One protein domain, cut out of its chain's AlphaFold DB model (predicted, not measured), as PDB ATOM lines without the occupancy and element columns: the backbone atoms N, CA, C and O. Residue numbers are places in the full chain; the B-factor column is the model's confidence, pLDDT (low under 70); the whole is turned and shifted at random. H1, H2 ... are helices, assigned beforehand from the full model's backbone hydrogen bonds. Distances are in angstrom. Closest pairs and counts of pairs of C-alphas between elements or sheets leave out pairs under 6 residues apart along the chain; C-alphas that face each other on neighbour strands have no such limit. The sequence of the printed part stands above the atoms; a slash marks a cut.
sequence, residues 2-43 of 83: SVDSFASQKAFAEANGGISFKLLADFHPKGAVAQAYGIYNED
ATOM      1  N   SER A   2     219.654 156.964 207.912       97.38
ATOM      2  CA  SER A   2     219.453 157.646 209.204       97.38
ATOM      3  C   SER A   2     220.801 157.979 209.850       97.38
ATOM      4  O   SER A   2     221.848 157.590 209.334       97.38
ATOM      5  N   VAL A   3     220.768 158.679 210.986       98.06
ATOM      6  CA  VAL A   3     221.954 159.037 211.786       98.06
ATOM      7  C   VAL A   3     222.419 157.918 212.724       98.06
ATOM      8  O   VAL A   3     223.296 158.137 213.559       98.06
ATOM      9  N   ASP A   4     221.820 156.730 212.626       98.12
ATOM     10  CA  ASP A   4     222.218 155.571 213.420       98.12
ATOM     11  C   ASP A   4     223.537 154.989 212.913       98.12
ATOM     12  O   ASP A   4     223.862 155.064 211.726       98.12
ATOM     13  N   SER A   5     224.297 154.370 213.815       98.19
ATOM     14  CA  SER A   5     225.559 153.721 213.461       98.19
ATOM     15  C   SER A   5     225.349 152.553 212.490       98.19
ATOM     16  O   SER A   5     224.287 151.926 212.462       98.19
ATOM     17  N   PHE A   6     226.399 152.182 211.751       98.00
ATOM     18  CA  PHE A   6     226.379 150.985 210.904       98.00
ATOM     19  C   PHE A   6     225.959 149.723 211.676       98.00
ATOM     20  O   PHE A   6     225.165 148.931 211.173       98.00
ATOM     21  N   ALA A   7     226.453 149.547 212.906       98.12
ATOM     22  CA  ALA A   7     226.114 148.389 213.730       98.12
ATOM     23  C   ALA A   7     224.615 148.349 214.070       98.12
ATOM     24  O   ALA A   7     223.986 147.299 213.951       98.12
ATOM     25  N   SER A   8     224.034 149.501 214.416       98.19
ATOM     26  CA  SER A   8     222.598 149.647 214.676       98.19
ATOM     27  C   SER A   8     221.765 149.327 213.431       98.19
ATOM     28  O   SER A   8     220.815 148.553 213.514       98.19
ATOM     29  N   GLN A   9     222.155 149.862 212.267       97.88
ATOM     30  CA  GLN A   9     221.481 149.589 210.993       97.88
ATOM     31  C   GLN A   9     221.540 148.109 210.611       97.88
ATOM     32  O   GLN A   9     220.542 147.538 210.178       97.88
ATOM     33  N   LYS A  10     222.702 147.470 210.795       97.75
ATOM     34  CA  LYS A  10     222.881 146.043 210.517       97.75
ATOM     35  C   LYS A  10     221.968 145.192 211.399       97.75
ATOM     36  O   LYS A  10     221.225 144.368 210.874       97.75
ATOM     37  N   ALA A  11     221.976 145.436 212.709       98.19
ATOM     38  CA  ALA A  11     221.111 144.720 213.643       98.19
ATOM     39  C   ALA A  11     219.622 144.928 213.311       98.19
ATOM     40  O   ALA A  11     218.842 143.978 213.338       98.19
ATOM     41  N   PHE A  12     219.231 146.151 212.936       98.12
ATOM     42  CA  PHE A  12     217.870 146.448 212.496       98.12
ATOM     43  C   PHE A  12     217.493 145.677 211.223       98.12
ATOM     44  O   PHE A  12     216.416 145.085 211.167       98.12
ATOM     45  N   ALA A  13     218.370 145.637 210.216       97.94
ATOM     46  CA  ALA A  13     218.131 144.896 208.979       97.94
ATOM     47  C   ALA A  13     217.953 143.393 209.222       97.94
ATOM     48  O   ALA A  13     217.035 142.793 208.665       97.94
ATOM     49  N   GLU A  14     218.797 142.797 210.067       97.69
ATOM     50  CA  GLU A  14     218.733 141.376 210.432       97.69
ATOM     51  C   GLU A  14     217.444 141.050 211.198       97.69
ATOM     52  O   GLU A  14     216.748 140.093 210.860       97.69
ATOM     53  N   ALA A  15     217.073 141.885 212.174       98.12
ATOM     54  CA  ALA A  15     215.858 141.704 212.967       98.12
ATOM     55  C   ALA A  15     214.564 141.832 212.141       98.12
ATOM     56  O   ALA A  15     213.554 141.225 212.488       98.12
ATOM     57  N   ASN A  16     214.587 142.586 211.037       97.31
ATOM     58  CA  ASN A  16     213.433 142.806 210.155       97.31
ATOM     59  C   ASN A  16     213.426 141.874 208.930       97.31
ATOM     60  O   ASN A  16     213.001 142.263 207.843       97.31
ATOM     61  N   GLY A  17     213.899 140.635 209.094       96.25
ATOM     62  CA  GLY A  17     213.826 139.607 208.050       96.25
ATOM     63  C   GLY A  17     214.890 139.728 206.958       96.25
ATOM     64  O   GLY A  17     214.735 139.130 205.897       96.25
ATOM     65  N   GLY A  18     215.967 140.479 207.206       94.88
ATOM     66  CA  GLY A  18     217.056 140.660 206.251       94.88
ATOM     67  C   GLY A  18     216.700 141.662 205.157       94.88
ATOM     68  O   GLY A  18     216.514 141.288 204.000       94.88
ATOM     69  N   ILE A  19     216.628 142.947 205.519       96.44
ATOM     70  CA  ILE A  19     216.399 144.039 204.558       96.44
ATOM     71  C   ILE A  19     217.443 143.966 203.430       96.44
ATOM     72  O   ILE A  19     218.646 144.037 203.673       96.44
ATOM     73  N   SER A  20     216.973 143.828 202.188       94.50
ATOM     74  CA  SER A  20     217.810 143.530 201.015       94.50
ATOM     75  C   SER A  20     218.509 144.748 200.407       94.50
ATOM     76  O   SER A  20     219.442 144.602 199.618       94.50
ATOM     77  N   PHE A  21     218.074 145.955 200.764       94.56
ATOM     78  CA  PHE A  21     218.681 147.204 200.319       94.56
ATOM     79  C   PHE A  21     219.591 147.807 201.393       94.56
ATOM     80  O   PHE A  21     219.501 147.504 202.582       94.56
ATOM     81  N   LYS A  22     220.491 148.697 200.966       95.44
ATOM     82  CA  LYS A  22     221.469 149.328 201.858       95.44
ATOM     83  C   LYS A  22     220.789 150.303 202.819       95.44
ATOM     84  O   LYS A  22     220.163 151.274 202.394       95.44
ATOM     85  N   LEU A  23     221.012 150.106 204.114       97.75
ATOM     86  CA  LEU A  23     220.703 151.089 205.148       97.75
ATOM     87  C   LEU A  23     221.947 151.935 205.431       97.75
ATOM     88  O   LEU A  23     222.884 151.493 206.090       97.75
ATOM     89  N   LEU A  24     221.977 153.145 204.871       97.62
ATOM     90  CA  LEU A  24     223.106 154.065 205.022       97.62
ATOM     91  C   LEU A  24     223.113 154.732 206.406       97.62
ATOM     92  O   LEU A  24     222.065 155.194 206.873       97.62
ATOM     93  N   ALA A  25     224.305 154.807 207.001       98.31
ATOM     94  CA  ALA A  25     224.583 155.401 208.306       98.31
ATOM     95  C   ALA A  25     225.246 156.782 208.156       98.31
ATOM     96  O   ALA A  25     226.443 156.876 207.890       98.31
ATOM     97  N   ASP A  26     224.481 157.849 208.370       98.44
ATOM     98  CA  ASP A  26     224.943 159.245 208.434       98.44
ATOM     99  C   ASP A  26     225.384 159.602 209.867       98.44
ATOM    100  O   ASP A  26     224.852 160.492 210.534       98.44
ATOM    101  N   PHE A  27     226.288 158.777 210.399       98.38
ATOM    102  CA  PHE A  27     226.596 158.724 211.829       98.38
ATOM    103  C   PHE A  27     227.744 159.650 212.245       98.38
ATOM    104  O   PHE A  27     227.701 160.220 213.337       98.38
ATOM    105  N   HIS A  28     228.784 159.795 211.415       96.94
ATOM    106  CA  HIS A  28     229.945 160.618 211.753       96.94
ATOM    107  C   HIS A  28     230.629 161.219 210.509       96.94
ATOM    108  O   HIS A  28     231.106 160.447 209.675       96.94
ATOM    109  N   PRO A  29     230.746 162.560 210.403       97.00
ATOM    110  CA  PRO A  29     230.112 163.568 211.264       97.00
ATOM    111  C   PRO A  29     228.581 163.423 211.273       97.00
ATOM    112  O   PRO A  29     227.974 163.145 210.243       97.00
ATOM    113  N   LYS A  30     227.970 163.516 212.462       97.81
ATOM    114  CA  LYS A  30     226.564 163.137 212.666       97.81
ATOM    115  C   LYS A  30     225.646 164.020 211.831       97.81
ATOM    116  O   LYS A  30     225.623 165.228 212.038       97.81
ATOM    117  N   GLY A  31     224.852 163.403 210.961       98.19
ATOM    118  CA  GLY A  31     223.865 164.123 210.169       98.19
ATOM    119  C   GLY A  31     224.453 164.970 209.044       98.19
ATOM    120  O   GLY A  31     223.730 165.806 208.516       98.19
ATOM    121  N   ALA A  32     225.729 164.819 208.678       98.56
ATOM    122  CA  ALA A  32     226.355 165.692 207.686       98.56
ATOM    123  C   ALA A  32     225.699 165.581 206.303       98.56
ATOM    124  O   ALA A  32     225.545 166.589 205.611       98.56
ATOM    125  N   VAL A  33     225.255 164.383 205.911       98.25
ATOM    126  CA  VAL A  33     224.486 164.210 204.671       98.25
ATOM    127  C   VAL A  33     223.086 164.799 204.835       98.25
ATOM    128  O   VAL A  33     222.627 165.541 203.972       98.25
ATOM    129  N   ALA A  34     222.412 164.539 205.955       98.25
ATOM    130  CA  ALA A  34     221.103 165.115 206.241       98.25
ATOM    131  C   ALA A  34     221.126 166.658 206.246       98.25
ATOM    132  O   ALA A  34     220.188 167.282 205.751       98.25
ATOM    133  N   GLN A  35     222.196 167.275 206.752       98.31
ATOM    134  CA  GLN A  35     222.418 168.721 206.726       98.31
ATOM    135  C   GLN A  35     222.650 169.220 205.298       98.31
ATOM    136  O   GLN A  35     222.016 170.189 204.891       98.31
ATOM    137  N   ALA A  36     223.486 168.532 204.512       97.94
ATOM    138  CA  ALA A  36     223.729 168.885 203.112       97.94
ATOM    139  C   ALA A  36     222.449 168.848 202.256       97.94
ATOM    140  O   ALA A  36     222.292 169.655 201.345       97.94
ATOM    141  N   TYR A  37     221.518 167.948 202.579       97.12
ATOM    142  CA  TYR A  37     220.213 167.837 201.922       97.12
ATOM    143  C   TYR A  37     219.124 168.716 202.566       97.12
ATOM    144  O   TYR A  37     217.980 168.689 202.121       97.12
ATOM    145  N   GLY A  38     219.449 169.487 203.610       97.06
ATOM    146  CA  GLY A  38     218.510 170.396 204.277       97.06
ATOM    147  C   GLY A  38     217.399 169.703 205.074       97.06
ATOM    148  O   GLY A  38     216.371 170.315 205.348       97.06
ATOM    149  N   ILE A  39     217.581 168.431 205.441       97.31
ATOM    150  CA  ILE A  39     216.570 167.612 206.134       97.31
ATOM    151  C   ILE A  39     216.943 167.290 207.582       97.31
ATOM    152  O   ILE A  39     216.231 166.542 208.246       97.31
ATOM    153  N   TYR A  40     218.067 167.789 208.090       97.75
ATOM    154  CA  TYR A  40     218.463 167.542 209.472       97.75
ATOM    155  C   TYR A  40     217.606 168.361 210.446       97.75
ATOM    156  O   TYR A  40     217.465 169.572 210.312       97.75
ATOM    157  N   ASN A  41     217.025 167.689 211.436       95.44
ATOM    158  CA  ASN A  41     216.312 168.319 212.535       95.44
ATOM    159  C   ASN A  41     217.304 168.574 213.677       95.44
ATOM    160  O   ASN A  41     217.666 167.640 214.397       95.44
ATOM    161  N   GLU A  42     217.727 169.830 213.823       96.19
ATOM    162  CA  GLU A  42     218.699 170.261 214.838       96.19
ATOM    163  C   GLU A  42     218.200 170.006 216.269       96.19
ATOM    164  O   GLU A  42     218.944 169.473 217.092       96.19
ATOM    165  N   ASP A  43     216.920 170.273 216.553       95.69
ATOM    166  CA  ASP A  43     216.341 170.112 217.897       95.69
ATOM    167  C   ASP A  43     216.354 168.654 218.374       95.69
ATOM    168  O   ASP A  43     216.526 168.358 219.557       95.69
TER     169      ASP A  43
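What this domain is: This is residues 2 to 43 of the 83 residues of the protein "Redoxin domain-containing protein" of Dehalococcoidia bacterium (UniProt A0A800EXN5). With little regular structure, this is an elongated piece of chain in which the longer helix, H1, lies toward one end and the short H2 toward the other, and the stretch between them folds back beside H1 before it goes on to H2. The printed part has 42 residues, with two named helices in the order H1, H2 and no named strand; the class is all helix, with 15 residues in named elements. It is loose, with a radius of gyration of the C-alphas of 11.5 A, and spans 31 by 16 by 15 A.

Where its parts are: H1, residues 6 to 15, runs 14.2 A from C-alpha 6 at (226.379, 150.985, 210.904) to C-alpha 15 at (215.858, 141.704, 212.967). H2, residues 32 to 36, ends with C-alpha 36 at (223.729, 168.885, 203.112).

How they stand to each other: H1 and H2 are apart, with no C-alpha of the one within 8 A of the other. In both helices every O i to N i+4 pair is within hydrogen-bond range.

The domain as a whole: The two C-alphas farthest apart, those of Gly 17 and Asp 43, are 32.2 A apart. The link from H1 to H2, 16 residues, is long. The printed part has no cut, and no printed residue has a pLDDT under 70.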